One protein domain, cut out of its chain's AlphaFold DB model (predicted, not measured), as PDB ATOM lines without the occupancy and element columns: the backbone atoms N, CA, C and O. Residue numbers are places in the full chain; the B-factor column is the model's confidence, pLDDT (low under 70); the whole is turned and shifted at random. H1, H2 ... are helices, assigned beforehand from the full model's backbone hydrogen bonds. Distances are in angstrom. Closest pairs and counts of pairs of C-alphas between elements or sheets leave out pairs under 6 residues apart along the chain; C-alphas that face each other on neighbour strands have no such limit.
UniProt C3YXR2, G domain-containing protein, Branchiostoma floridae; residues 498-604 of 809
ATOM      1  N   TYR A 498      79.672  46.932 148.251       43.31
ATOM      2  CA  TYR A 498      78.641  47.945 148.031       43.31
ATOM      3  C   TYR A 498      77.325  47.328 147.532       43.31
ATOM      4  O   TYR A 498      76.285  47.551 148.143       43.31
ATOM      5  N   PHE A 499      77.358  46.488 146.494       43.19
ATOM      6  CA  PHE A 499      76.154  45.816 145.988       43.19
ATOM      7  C   PHE A 499      75.539  44.855 147.005       43.19
ATOM      8  O   PHE A 499      74.319  44.789 147.116       43.19
ATOM      9  N   THR A 500      76.366  44.163 147.790       46.75
ATOM     10  CA  THR A 500      75.900  43.288 148.875       46.75
ATOM     11  C   THR A 500      75.186  44.090 149.964       46.75
ATOM     12  O   THR A 500      74.154  43.656 150.473       46.75
ATOM     13  N   ASP A 501      75.708  45.263 150.326       46.50
ATOM     14  CA  ASP A 501      75.099  46.138 151.330       46.50
ATOM     15  C   ASP A 501      73.796  46.765 150.806       46.50
ATOM     16  O   ASP A 501      72.800  46.806 151.530       46.50
ATOM     17  N   VAL A 502      73.758  47.164 149.530       47.84
ATOM     18  CA  VAL A 502      72.539  47.639 148.852       47.84
ATOM     19  C   VAL A 502      71.475  46.542 148.797       47.84
ATOM     20  O   VAL A 502      70.331  46.784 149.178       47.84
ATOM     21  N   GLU A 503      71.843  45.326 148.389       51.34
ATOM     22  CA  GLU A 503      70.924  44.186 148.342       51.34
ATOM     23  C   GLU A 503      70.386  43.855 149.739       51.34
ATOM     24  O   GLU A 503      69.179  43.682 149.906       51.34
ATOM     25  N   ARG A 504      71.251  43.822 150.761       56.47
ATOM     26  CA  ARG A 504      70.837  43.575 152.151       56.47
ATOM     27  C   ARG A 504      69.823  44.615 152.629       56.47
ATOM     28  O   ARG A 504      68.824  44.251 153.246       56.47
ATOM     29  N   ASN A 505      70.062  45.891 152.333       49.34
ATOM     30  CA  ASN A 505      69.156  46.973 152.715       49.34
ATOM     31  C   ASN A 505      67.812  46.863 151.993       49.34
ATOM     32  O   ASN A 505      66.768  46.993 152.630       49.34
ATOM     33  N   TYR A 506      67.829  46.563 150.694       60.78
ATOM     34  CA  TYR A 506      66.611  46.356 149.919       60.78
ATOM     35  C   TYR A 506      65.779  45.195 150.475       60.78
ATOM     36  O   TYR A 506      64.595  45.371 150.749       60.78
ATOM     37  N   LYS A 507      66.408  44.052 150.783       67.56
ATOM     38  CA  LYS A 507      65.740  42.928 151.464       67.56
ATOM     39  C   LYS A 507      65.109  43.348 152.792       67.56
ATOM     40  O   LYS A 507      63.979  42.963 153.078       67.56
ATOM     41  N   GLY A 508      65.808  44.160 153.587       67.44
ATOM     42  CA  GLY A 508      65.284  44.701 154.845       67.44
ATOM     43  C   GLY A 508      64.023  45.554 154.658       67.44
ATOM     44  O   GLY A 508      63.074  45.429 155.436       67.44
ATOM     45  N   VAL A 509      63.978  46.371 153.601       65.75
ATOM     46  CA  VAL A 509      62.783  47.150 153.238       65.75
ATOM     47  C   VAL A 509      61.643  46.235 152.836       65.75
ATOM     48  O   VAL A 509      60.556  46.380 153.383       65.75
ATOM     49  N   LEU A 510      61.888  45.282 151.935       68.56
ATOM     50  CA  LEU A 510      60.856  44.358 151.468       68.56
ATOM     51  C   LEU A 510      60.227  43.597 152.634       68.56
ATOM     52  O   LEU A 510      59.009  43.596 152.766       68.56
ATOM     53  N   LYS A 511      61.046  43.045 153.536       82.06
ATOM     54  CA  LYS A 511      60.561  42.379 154.754       82.06
ATOM     55  C   LYS A 511      59.704  43.305 155.609       82.06
ATOM     56  O   LYS A 511      58.611  42.922 156.003       82.06
ATOM     57  N   THR A 512      60.162  44.538 155.833       76.75
ATOM     58  CA  THR A 512      59.402  45.525 156.614       76.75
ATOM     59  C   THR A 512      58.058  45.843 155.954       76.75
ATOM     60  O   THR A 512      57.043  45.871 156.635       76.75
ATOM     61  N   LEU A 513      58.019  46.044 154.635       79.06
ATOM     62  CA  LEU A 513      56.775  46.322 153.912       79.06
ATOM     63  C   LEU A 513      55.814  45.124 153.950       79.06
ATOM     64  O   LEU A 513      54.628  45.311 154.196       79.06
ATOM     65  N   ILE A 514      56.318  43.899 153.771       87.56
ATOM     66  CA  ILE A 514      55.519  42.666 153.866       87.56
ATOM     67  C   ILE A 514      54.937  42.502 155.277       87.56
ATOM     68  O   ILE A 514      53.770  42.138 155.414       87.56
ATOM     69  N   GLU A 515      55.726  42.766 156.320       86.00
ATOM     70  CA  GLU A 515      55.304  42.665 157.723       86.00
ATOM     71  C   GLU A 515      54.281  43.738 158.120       86.00
ATOM     72  O   GLU A 515      53.373  43.456 158.899       86.00
ATOM     73  N   GLU A 516      54.439  44.961 157.612       82.69
ATOM     74  CA  GLU A 516      53.595  46.106 157.968       82.69
ATOM     75  C   GLU A 516      52.305  46.183 157.142       82.69
ATOM     76  O   GLU A 516      51.355  46.842 157.568       82.69
ATOM     77  N   LEU A 517      52.244  45.516 155.983       86.81
ATOM     78  CA  LEU A 517      50.999  45.361 155.237       86.81
ATOM     79  C   LEU A 517      50.014  44.439 155.980       86.81
ATOM     80  O   LEU A 517      50.435  43.465 156.620       86.81
ATOM     81  N   PRO A 518      48.698  44.674 155.844       84.81
ATOM     82  CA  PRO A 518      47.670  43.885 156.522       84.81
ATOM     83  C   PRO A 518      47.768  42.408 156.155       84.81
ATOM     84  O   PRO A 518      47.990  42.079 154.991       84.81
ATOM     85  N   SER A 519      47.607  41.518 157.136       82.75
ATOM     86  CA  SER A 519      47.553  40.082 156.858       82.75
ATOM     87  C   SER A 519      46.353  39.740 155.984       82.75
ATOM     88  O   SER A 519      45.271  40.316 156.133       82.75
ATOM     89  N   VAL A 520      46.556  38.785 155.085       84.25
ATOM     90  CA  VAL A 520      45.501  38.279 154.212       84.25
ATOM     91  C   VAL A 520      44.532  37.418 155.033       84.25
ATOM     92  O   VAL A 520      44.924  36.803 156.025       84.25
ATOM     93  N   GLN A 521      43.247  37.405 154.666       79.81
ATOM     94  CA  GLN A 521      42.221  36.650 155.402       79.81
ATOM     95  C   GLN A 521      42.449  35.132 155.362       79.81
ATOM     96  O   GLN A 521      42.071  34.436 156.306       79.81
ATOM     97  N   ASP A 522      43.069  34.620 154.298       83.69
ATOM     98  CA  ASP A 522      43.418  33.208 154.183       83.69
ATOM     99  C   ASP A 522      44.747  32.916 154.903       83.69
ATOM    100  O   ASP A 522      45.825  33.375 154.523       83.69
ATOM    101  N   VAL A 523      44.657  32.117 155.968       77.62
ATOM    102  CA  VAL A 523      45.795  31.727 156.812       77.62
ATOM    103  C   VAL A 523      46.803  30.864 156.051       77.62
ATOM    104  O   VAL A 523      48.002  30.955 156.315       77.62
ATOM    105  N   ASN A 524      46.351  30.025 155.116       76.25
ATOM    106  CA  ASN A 524      47.248  29.178 154.329       76.25
ATOM    107  C   ASN A 524      48.056  30.023 153.341       76.25
ATOM    108  O   ASN A 524      49.254  29.793 153.167       76.25
ATOM    109  N   GLU A 525      47.424  31.028 152.742       79.88
ATOM    110  CA  GLU A 525      48.087  31.954 151.825       79.88
ATOM    111  C   GLU A 525      49.050  32.893 152.563       79.88
ATOM    112  O   GLU A 525      50.191  33.059 152.132       79.88
ATOM    113  N   GLU A 526      48.663  33.423 153.730       81.62
ATOM    114  CA  GLU A 526      49.557  34.224 154.581       81.62
ATOM    115  C   GLU A 526      50.781  33.407 155.035       81.62
ATOM    116  O   GLU A 526      51.902  33.922 155.057       81.62
ATOM    117  N   ASN A 527      50.601  32.121 155.356       78.38
ATOM    118  CA  ASN A 527      51.716  31.225 155.669       78.38
ATOM    119  C   ASN A 527      52.617  31.000 154.447       78.38
ATOM    120  O   ASN A 527      53.832  31.079 154.585       78.38
ATOM    121  N   SER A 528      52.053  30.830 153.246       79.94
ATOM    122  CA  SER A 528      52.844  30.711 152.013       79.94
ATOM    123  C   SER A 528      53.655  31.976 151.707       79.94
ATOM    124  O   SER A 528      54.823  31.884 151.327       79.94
ATOM    125  N   ILE A 529      53.074  33.164 151.909       80.88
ATOM    126  CA  ILE A 529      53.771  34.452 151.761       80.88
ATOM    127  C   ILE A 529      54.930  34.546 152.759       80.88
ATOM    128  O   ILE A 529      56.028  34.967 152.391       80.88
ATOM    129  N   ARG A 530      54.709  34.133 154.012       77.12
ATOM    130  CA  ARG A 530      55.755  34.106 155.042       77.12
ATOM    131  C   ARG A 530      56.863  33.121 154.710       77.12
ATOM    132  O   ARG A 530      58.023  33.502 154.805       77.12
ATOM    133  N   ASP A 531      56.519  31.910 154.288       76.81
ATOM    134  CA  ASP A 531      57.490  30.884 153.910       76.81
ATOM    135  C   ASP A 531      58.381  31.380 152.764       76.81
ATOM    136  O   ASP A 531      59.602  31.317 152.866       76.81
ATOM    137  N   LYS A 532      57.798  32.015 151.738       72.94
ATOM    138  CA  LYS A 532      58.565  32.645 150.647       72.94
ATOM    139  C   LYS A 532      59.413  33.831 151.116       72.94
ATOM    140  O   LYS A 532      60.508  34.055 150.609       72.94
ATOM    141  N   ALA A 533      58.953  34.600 152.101       73.50
ATOM    142  CA  ALA A 533      59.743  35.689 152.677       73.50
ATOM    143  C   ALA A 533      60.929  35.191 153.534       73.50
ATOM    144  O   ALA A 533      61.890  35.943 153.748       73.50
ATOM    145  N   LEU A 534      60.885  33.942 154.015       74.81
ATOM    146  CA  LEU A 534      61.967  33.309 154.777       74.81
ATOM    147  C   LEU A 534      63.139  32.853 153.898       74.81
ATOM    148  O   LEU A 534      64.251  32.762 154.419       74.81
ATOM    149  N   ASP A 535      62.926  32.649 152.595       68.31
ATOM    150  CA  ASP A 535      63.981  32.260 151.643       68.31
ATOM    151  C   ASP A 535      65.078  33.338 151.491       68.31
ATOM    152  O   ASP A 535      66.191  33.055 151.045       68.31
ATOM    153  N   ASP A 536      64.799  34.573 151.933       66.94
ATOM    154  CA  ASP A 536      65.733  35.708 152.027       66.94
ATOM    155  C   ASP A 536      66.457  36.064 150.715       66.94
ATOM    156  O   ASP A 536      67.483  36.757 150.699       66.94
ATOM    157  N   ASP A 537      65.925  35.628 149.579       70.94
ATOM    158  CA  ASP A 537      66.313  36.118 148.269       70.94
ATOM    159  C   ASP A 537      65.371  37.247 147.821       70.94
ATOM    160  O   ASP A 537      64.201  37.329 148.193       70.94
ATOM    161  N   VAL A 538      65.912  38.179 147.035       62.66
ATOM    162  CA  VAL A 538      65.161  39.367 146.598       62.66
ATOM    163  C   VAL A 538      63.923  38.992 145.786       62.66
ATOM    164  O   VAL A 538      62.909  39.666 145.899       62.66
ATOM    165  N   TYR A 539      64.013  37.953 144.955       67.56
ATOM    166  CA  TYR A 539      62.917  37.586 144.067       67.56
ATOM    167  C   TYR A 539      61.739  37.043 144.879       67.56
ATOM    168  O   TYR A 539      60.615  37.498 144.680       67.56
ATOM    169  N   SER A 540      61.991  36.155 145.841       71.06
ATOM    170  CA  SER A 540      60.945  35.613 146.715       71.06
ATOM    171  C   SER A 540      60.326  36.678 147.614       71.06
ATOM    172  O   SER A 540      59.116  36.664 147.825       71.06
ATOM    173  N   LEU A 541      61.111  37.656 148.079       74.06
ATOM    174  CA  LEU A 541      60.593  38.803 148.831       74.06
ATOM    175  C   LEU A 541      59.715  39.725 147.971       74.06
ATOM    176  O   LEU A 541      58.642  40.131 148.408       74.06
ATOM    177  N   GLU A 542      60.131  40.051 146.749       78.06
ATOM    178  CA  GLU A 542      59.305  40.839 145.828       78.06
ATOM    179  C   GLU A 542      58.026  40.087 145.432       78.06
ATOM    180  O   GLU A 542      56.950  40.679 145.429       78.06
ATOM    181  N   TYR A 543      58.122  38.777 145.178       78.81
ATOM    182  CA  TYR A 543      56.972  37.912 144.917       78.81
ATOM    183  C   TYR A 543      56.010  37.887 146.112       78.81
ATOM    184  O   TYR A 543      54.798  38.015 145.938       78.81
ATOM    185  N   ALA A 544      56.537  37.734 147.330       85.31
ATOM    186  CA  ALA A 544      55.753  37.731 148.561       85.31
ATOM    187  C   ALA A 544      55.029  39.071 148.753       85.31
ATOM    188  O   ALA A 544      53.832  39.086 149.045       85.31
ATOM    189  N   LEU A 545      55.725  40.190 148.517       86.44
ATOM    190  CA  LEU A 545      55.128  41.520 148.558       86.44
ATOM    191  C   LEU A 545      54.036  41.682 147.496       86.44
ATOM    192  O   LEU A 545      52.945  42.120 147.845       86.44
ATOM    193  N   MET A 546      54.297  41.295 146.243       88.06
ATOM    194  CA  MET A 546      53.318  41.369 145.154       88.06
ATOM    195  C   MET A 546      52.070  40.546 145.466       88.06
ATOM    196  O   MET A 546      50.969  41.074 145.370       88.06
ATOM    197  N   THR A 547      52.239  39.294 145.898       87.50
ATOM    198  CA  THR A 547      51.125  38.396 146.247       87.50
ATOM    199  C   THR A 547      50.271  39.013 147.353       87.50
ATOM    200  O   THR A 547      49.053  39.092 147.238       87.50
ATOM    201  N   LYS A 548      50.913  39.535 148.405       90.94
ATOM    202  CA  LYS A 548      50.206  40.209 149.496       90.94
ATOM    203  C   LYS A 548      49.473  41.461 149.008       90.94
ATOM    204  O   LYS A 548      48.330  41.695 149.383       90.94
ATOM    205  N   TYR A 549      50.107  42.255 148.149       88.44
ATOM    206  CA  TYR A 549      49.527  43.471 147.579       88.44
ATOM    207  C   TYR A 549      48.333  43.185 146.651       88.44
ATOM    208  O   TYR A 549      47.346  43.920 146.656       88.44
ATOM    209  N   GLU A 550      48.397  42.088 145.895       88.56
ATOM    210  CA  GLU A 550      47.311  41.556 145.068       88.56
ATOM    211  C   GLU A 550      46.112  41.130 145.902       88.56
ATOM    212  O   GLU A 550      44.988  41.543 145.631       88.56
ATOM    213  N   MET A 551      46.360  40.367 146.964       86.62
ATOM    214  CA  MET A 551      45.321  39.852 147.855       86.62
ATOM    215  C   MET A 551      44.576  40.945 148.617       86.62
ATOM    216  O   MET A 551      43.407  40.784 148.962       86.62
ATOM    217  N   LEU A 552      45.229  42.082 148.846       86.56
ATOM    218  CA  LEU A 552      44.595  43.274 149.407       86.56
ATOM    219  C   LEU A 552      43.747  44.041 148.379       86.56
ATOM    220  O   LEU A 552      43.139  45.053 148.721       86.56
ATOM    221  N   GLY A 553      43.707  43.586 147.124       87.50
ATOM    222  CA  GLY A 553      43.023  44.262 146.025       87.50
ATOM    223  C   GLY A 553      43.688  45.579 145.627       87.50
ATOM    224  O   GLY A 553      43.053  46.401 144.972       87.50
ATOM    225  N   CYS A 554      44.938  45.802 146.043       85.06
ATOM    226  CA  CYS A 554      45.686  47.021 145.750       85.06
ATOM    227  C   CYS A 554      46.352  46.953 144.376       85.06
ATOM    228  O   CYS A 554      46.568  47.980 143.737       85.06
ATOM    229  N   LEU A 555      46.677  45.746 143.911       80.88
ATOM    230  CA  LEU A 555      47.264  45.553 142.596       80.88
ATOM    231  C   LEU A 555      46.303  46.078 141.521       80.88
ATOM    232  O   LEU A 555      45.093  45.883 141.598       80.88
ATOM    233  N   ASP A 556      46.855  46.777 140.531       76.69
ATOM    234  CA  ASP A 556      46.123  47.388 139.418       76.69
ATOM    235  C   ASP A 556      45.212  48.582 139.732       76.69
ATOM    236  O   ASP A 556      44.666  49.152 138.779       76.69
ATOM    237  N   GLN A 557      45.105  48.993 140.995       80.94
ATOM    238  CA  GLN A 557      44.377  50.192 141.403       80.94
ATOM    239  C   GLN A 557      45.230  51.457 141.260       80.94
ATOM    240  O   GLN A 557      46.458  51.409 141.236       80.94
ATOM    241  N   ASP A 558      44.570  52.611 141.168       74.75
ATOM    242  CA  ASP A 558      45.250  53.905 141.216       74.75
ATOM    243  C   ASP A 558      45.794  54.175 142.630       74.75
ATOM    244  O   ASP A 558      45.159  53.828 143.629       74.75
ATOM    245  N   PHE A 559      46.944  54.837 142.730       69.94
ATOM    246  CA  PHE A 559      47.566  55.200 144.000       69.94
ATOM    247  C   PHE A 559      46.595  55.954 144.916       69.94
ATOM    248  O   PHE A 559      46.515  55.650 146.105       69.94
ATOM    249  N   ASP A 560      45.794  56.869 144.362       74.44
ATOM    250  CA  ASP A 560      44.786  57.624 145.113       74.44
ATOM    251  C   ASP A 560      43.674  56.735 145.684       74.44
ATOM    252  O   ASP A 560      43.104  57.037 146.736       74.44
ATOM    253  N   TYR A 561      43.347  55.631 145.006       79.44
ATOM    254  CA  TYR A 561      42.407  54.638 145.516       79.44
ATOM    255  C   TYR A 561      43.029  53.877 146.684       79.44
ATOM    256  O   TYR A 561      42.423  53.791 147.749       79.44
ATOM    257  N   ILE A 562      44.264  53.400 146.526       76.56
ATOM    258  CA  ILE A 562      44.950  52.605 147.550       76.56
ATOM    259  C   ILE A 562      45.261  53.460 148.792       76.56
ATOM    260  O   ILE A 562      45.099  53.006 149.924       76.56
ATOM    261  N   ALA A 563      45.637  54.729 148.608       73.19
ATOM    262  CA  ALA A 563      45.922  55.655 149.700       73.19
ATOM    263  C   ALA A 563      44.699  55.903 150.601       73.19
ATOM    264  O   ALA A 563      44.865  56.093 151.806       73.19
ATOM    265  N   LYS A 564      43.474  55.839 150.054       81.50
ATOM    266  CA  LYS A 564      42.223  55.964 150.830       81.50
ATOM    267  C   LYS A 564      41.959  54.776 151.753       81.50
ATOM    268  O   LYS A 564      41.232  54.937 152.728       81.50
ATOM    269  N   PHE A 565      42.538  53.607 151.473       75.81
ATOM    270  CA  PHE A 565      42.417  52.437 152.347       75.81
ATOM    271  C   PHE A 565      43.262  52.548 153.616       75.81
ATOM    272  O   PHE A 565      43.072  51.739 154.519       75.81
ATOM    273  N   HIS A 566      44.178  53.525 153.690       75.12
ATOM    274  CA  HIS A 566      45.092  53.718 154.818       75.12
ATOM    275  C   HIS A 566      45.669  52.390 155.352       75.12
ATOM    276  O   HIS A 566      45.587  52.123 156.552       75.12
ATOM    277  N   PRO A 567      46.268  51.541 154.489       75.25
ATOM    278  CA  PRO A 567      46.566  50.143 154.820       75.25
ATOM    279  C   PRO A 567      47.530  49.980 156.002       75.25
ATOM    280  O   PRO A 567      47.595  48.912 156.601       75.25
ATOM    281  N   PHE A 568      48.263  51.034 156.364       78.50
ATOM    282  CA  PHE A 568      49.159  51.028 157.512       78.50
ATOM    283  C   PHE A 568      48.514  51.562 158.800       78.50
ATOM    284  O   PHE A 568      48.900  51.086 159.863       78.50
ATOM    285  N   GLU A 569      47.541  52.489 158.754       69.62
ATOM    286  CA  GLU A 569      46.970  53.129 159.965       69.62
ATOM    287  C   GLU A 569      46.263  52.121 160.881       69.62
ATOM    288  O   GLU A 569      46.345  52.219 162.104       69.62
ATOM    289  N   SER A 570      45.582  51.135 160.301       65.12
ATOM    290  CA  SER A 570      44.787  50.145 161.033       65.12
ATOM    291  C   SER A 570      45.583  48.923 161.498       65.12
ATOM    292  O   SER A 570      45.149  48.239 162.426       65.12
ATOM    293  N   TRP A 571      46.725  48.626 160.870       64.38
ATOM    294  CA  TRP A 571      47.361  47.306 160.988       64.38
ATOM    295  C   TRP A 571      48.887  47.320 161.144       64.38
ATOM    296  O   TRP A 571      49.440  46.387 161.731       64.38
ATOM    297  N   GLY A 572      49.574  48.368 160.680       66.62
ATOM    298  CA  GLY A 572      51.032  48.462 160.743       66.62
ATOM    299  C   GLY A 572      51.520  48.769 162.159       66.62
ATOM    300  O   GLY A 572      51.154  49.789 162.744       66.62
ATOM    301  N   LYS A 573      52.387  47.921 162.723       74.38
ATOM    302  CA  LYS A 573      52.950  48.136 164.068       74.38
ATOM    303  C   LYS A 573      53.846  49.371 164.119       74.38
ATOM    304  O   LYS A 573      53.808  50.114 165.098       74.38
ATOM    305  N   LYS A 574      54.671  49.572 163.092       72.50
ATOM    306  CA  LYS A 574      55.617  50.691 162.993       72.50
ATOM    307  C   LYS A 574      55.083  51.771 162.065       72.50
ATOM    308  O   LYS A 574      55.089  52.941 162.433       72.50
ATOM    309  N   LEU A 575      54.587  51.393 160.887       69.00
ATOM    310  CA  LEU A 575      54.095  52.350 159.897       69.00
ATOM    311  C   LEU A 575      52.734  52.938 160.276       69.00
ATOM    312  O   LEU A 575      52.451  54.067 159.887       69.00
ATOM    313  N   GLY A 576      51.926  52.259 161.095       72.31
ATOM    314  CA  GLY A 576      50.628  52.783 161.537       72.31
ATOM    315  C   GLY A 576      50.710  54.017 162.432       72.31
ATOM    316  O   GLY A 576      49.782  54.817 162.458       72.31
ATOM    317  N   THR A 577      51.848  54.230 163.099       75.25
ATOM    318  CA  THR A 577      52.113  55.444 163.897       75.25
ATOM    319  C   THR A 577      52.946  56.490 163.152       75.25
ATOM    320  O   THR A 577      53.225  57.559 163.698       75.25
ATOM    321  N   ALA A 578      53.351  56.203 161.910       68.94
ATOM    322  CA  ALA A 578      54.129  57.118 161.087       68.94
ATOM    323  C   ALA A 578      53.269  58.268 160.532       68.94
ATOM    324  O   ALA A 578      52.039  58.229 160.553       68.94
ATOM    325  N   THR A 579      53.922  59.310 160.009       70.44
ATOM    326  CA  THR A 579      53.208  60.406 159.341       70.44
ATOM    327  C   THR A 579      52.494  59.898 158.089       70.44
ATOM    328  O   THR A 579      52.965  58.972 157.426       70.44
ATOM    329  N   LYS A 580      51.387  60.552 157.715       70.56
ATOM    330  CA  LYS A 580      50.633  60.221 156.494       70.56
ATOM    331  C   LYS A 580      51.512  60.233 155.241       70.56
ATOM    332  O   LYS A 580      51.394  59.348 154.407       70.56
ATOM    333  N   GLU A 581      52.442  61.179 155.158       65.00
ATOM    334  CA  GLU A 581      53.432  61.268 154.076       65.00
ATOM    335  C   GLU A 581      54.346  60.032 154.027       65.00
ATOM    336  O   GLU A 581      54.595  59.488 152.955       65.00
ATOM    337  N   SER A 582      54.803  59.536 155.183       60.06
ATOM    338  CA  SER A 582      55.653  58.336 155.256       60.06
ATOM    339  C   SER A 582      54.884  57.069 154.879       60.06
ATOM    340  O   SER A 582      55.430  56.185 154.224       60.06
ATOM    341  N   GLN A 583      53.610  56.982 155.270       63.22
ATOM    342  CA  GLN A 583      52.725  55.879 154.889       63.22
ATOM    343  C   GLN A 583      52.422  55.890 153.386       63.22
ATOM    344  O   GLN A 583      52.458  54.840 152.750       63.22
ATOM    345  N   GLN A 584      52.169  57.067 152.808       67.50
ATOM    346  CA  GLN A 584      51.991  57.246 151.365       67.50
ATOM    347  C   GLN A 584      53.250  56.851 150.588       67.50
ATOM    348  O   GLN A 584      53.163  56.142 149.589       67.50
ATOM    349  N   GLU A 585      54.427  57.241 151.072       61.75
ATOM    350  CA  GLU A 585      55.704  56.859 150.472       61.75
ATOM    351  C   GLU A 585      55.961  55.346 150.581       61.75
ATOM    352  O   GLU A 585      56.359  54.714 149.605       61.75
ATOM    353  N   ALA A 586      55.677  54.726 151.729       63.62
ATOM    354  CA  ALA A 586      55.753  53.272 151.880       63.62
ATOM    355  C   ALA A 586      54.803  52.551 150.909       63.62
ATOM    356  O   ALA A 586      55.186  51.563 150.283       63.62
ATOM    357  N   LEU A 587      53.594  53.081 150.723       71.56
ATOM    358  CA  LEU A 587      52.617  52.531 149.795       71.56
ATOM    359  C   LEU A 587      53.074  52.645 148.338       71.56
ATOM    360  O   LEU A 587      52.952  51.686 147.575       71.56
ATOM    361  N   ARG A 588      53.652  53.795 147.973       67.50
ATOM    362  CA  ARG A 588      54.245  54.034 146.654       67.50
ATOM    363  C   ARG A 588      55.369  53.038 146.386       67.50
ATOM    364  O   ARG A 588      55.454  52.493 145.293       67.50
ATOM    365  N   ARG A 589      56.191  52.743 147.398       62.19
ATOM    366  CA  ARG A 589      57.261  51.738 147.313       62.19
ATOM    367  C   ARG A 589      56.729  50.324 147.136       62.19
ATOM    368  O   ARG A 589      57.322  49.570 146.368       62.19
ATOM    369  N   CYS A 590      55.625  49.970 147.795       75.88
ATOM    370  CA  CYS A 590      54.957  48.696 147.536       75.88
ATOM    371  C   CYS A 590      54.536  48.599 146.068       75.88
ATOM    372  O   CYS A 590      54.925  47.641 145.405       75.88
ATOM    373  N   GLN A 591      53.840  49.617 145.547       73.31
ATOM    374  CA  GLN A 591      53.414  49.654 144.146       73.31
ATOM    375  C   GLN A 591      54.609  49.550 143.189       73.31
ATOM    376  O   GLN A 591      54.646  48.641 142.371       73.31
ATOM    377  N   MET A 592      55.634  50.390 143.360       64.06
ATOM    378  CA  MET A 592      56.845  50.376 142.528       64.06
ATOM    379  C   MET A 592      57.552  49.021 142.538       64.06
ATOM    380  O   MET A 592      58.043  48.562 141.511       64.06
ATOM    381  N   THR A 593      57.620  48.372 143.699       70.06
ATOM    382  CA  THR A 593      58.229  47.045 143.811       70.06
ATOM    383  C   THR A 593      57.402  46.003 143.070       70.06
ATOM    384  O   THR A 593      57.963  45.181 142.350       70.06
ATOM    385  N   CYS A 594      56.075  46.053 143.209       76.38
ATOM    386  CA  CYS A 594      55.169  45.177 142.470       76.38
ATOM    387  C   CYS A 594      55.282  45.416 140.959       76.38
ATOM    388  O   CYS A 594      55.312  44.454 140.194       76.38
ATOM    389  N   ASP A 595      55.417  46.674 140.532       65.12
ATOM    390  CA  ASP A 595      55.609  47.042 139.133       65.12
ATOM    391  C   ASP A 595      56.923  46.501 138.583       65.12
ATOM    392  O   ASP A 595      56.947  45.842 137.544       65.12
ATOM    393  N   LEU A 596      58.015  46.714 139.314       59.12
ATOM    394  CA  LEU A 596      59.330  46.189 138.971       59.12
ATOM    395  C   LEU A 596      59.317  44.662 138.886       59.12
ATOM    396  O   LEU A 596      59.923  44.080 137.983       59.12
ATOM    397  N   PHE A 597      58.636  44.013 139.825       66.50
ATOM    398  CA  PHE A 597      58.509  42.567 139.861       66.50
ATOM    399  C   PHE A 597      57.701  42.043 138.669       66.50
ATOM    400  O   PHE A 597      58.150  41.112 138.005       66.50
ATOM    401  N   ARG A 598      56.576  42.681 138.322       64.00
ATOM    402  CA  ARG A 598      55.774  42.356 137.131       64.00
ATOM    403  C   ARG A 598      56.555  42.540 135.840       64.00
ATOM    404  O   ARG A 598      56.556  41.643 135.003       64.00
ATOM    405  N   ILE A 599      57.271  43.656 135.708       56.09
ATOM    406  CA  ILE A 599      58.182  43.899 134.587       56.09
ATOM    407  C   ILE A 599      59.189  42.749 134.517       56.09
ATOM    408  O   ILE A 599      59.304  42.085 133.492       56.09
ATOM    409  N   ARG A 600      59.852  42.413 135.626       54.91
ATOM    410  CA  ARG A 600      60.804  41.299 135.668       54.91
ATOM    411  C   ARG A 600      60.167  39.961 135.293       54.91
ATOM    412  O   ARG A 600      60.785  39.208 134.550       54.91
ATOM    413  N   GLN A 601      58.955  39.669 135.756       61.09
ATOM    414  CA  GLN A 601      58.229  38.455 135.391       61.09
ATOM    415  C   GLN A 601      57.911  38.411 133.900       61.09
ATOM    416  O   GLN A 601      58.166  37.390 133.274       61.09
ATOM    417  N   LEU A 602      57.412  39.499 133.310       58.56
ATOM    418  CA  LEU A 602      57.155  39.585 131.868       58.56
ATOM    419  C   LEU A 602      58.434  39.342 131.059       58.56
ATOM    420  O   LEU A 602      58.428  38.615 130.066       58.56
ATOM    421  N   LEU A 603      59.553  39.888 131.527       53.69
ATOM    422  CA  LEU A 603      60.852  39.728 130.886       53.69
ATOM    423  C   LEU A 603      61.421  38.317 131.046       53.69
ATOM    424  O   LEU A 603      61.994  37.790 130.099       53.69
ATOM    425  N   MET A 604      61.239  37.688 132.208       56.06
ATOM    426  CA  MET A 604      61.592  36.282 132.434       56.06
ATOM    427  C   MET A 604      60.721  35.338 131.603       56.06
ATOM    428  O   MET A 604      61.209  34.336 131.090       56.06
TER     429      MET A 604
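What this domain is: This is residues 498 to 604 of the 809 residues of the protein "G domain-containing protein" of Branchiostoma floridae (UniProt C3YXR2). H1, H2 and H3 make an up-and-down bundle, each running against the one before; the longest helix, H5, crosses H3, and small H4 packs on residues 584 to 588 of H5. The printed part has 107 residues with five named helices, H1 to H5 in chain order, which hold 76 of them, and no named strand; its class is all helix. The whole is compact, radius of gyration of the C-alphas 13.3 A, spanning 33 by 33 by 26 A.

Where its parts are: H5, residues 580 to 604, 35.7 A, ends at C-alpha 604 (61.592, 36.282, 132.434). H1, residues 498 to 516, 27.0 A, begins at C-alpha 498 (78.641, 47.945, 148.031). H2 is residues 523 to 534, H3 538 to 551, H4 559 to 564.

How they stand to each other: H5 touches the hub H3 with residues 590 to 597 alone, closest C-alphas Met 546 and Cys 594, 5.0 A, at a steep tilt of 68 degrees, only just short of about perpendicular. H1 touches H3, closest C-alphas Ile 514 and Leu 545, 5.4 A. H2 and H3 form a hairpin, closest C-alphas Ile 529 and Ala 544, 5.0 A. Every O i to N i+4 pair is within hydrogen-bond range in H1, H2, H3 and H5; 1 of 2 in H4.

The domain as a whole: The printed part has no cut. The H4 to H5 link is long, 15 residues. Mean pLDDT of the printed part is 71.9; 43 residues are under 70, among them 498 to 510.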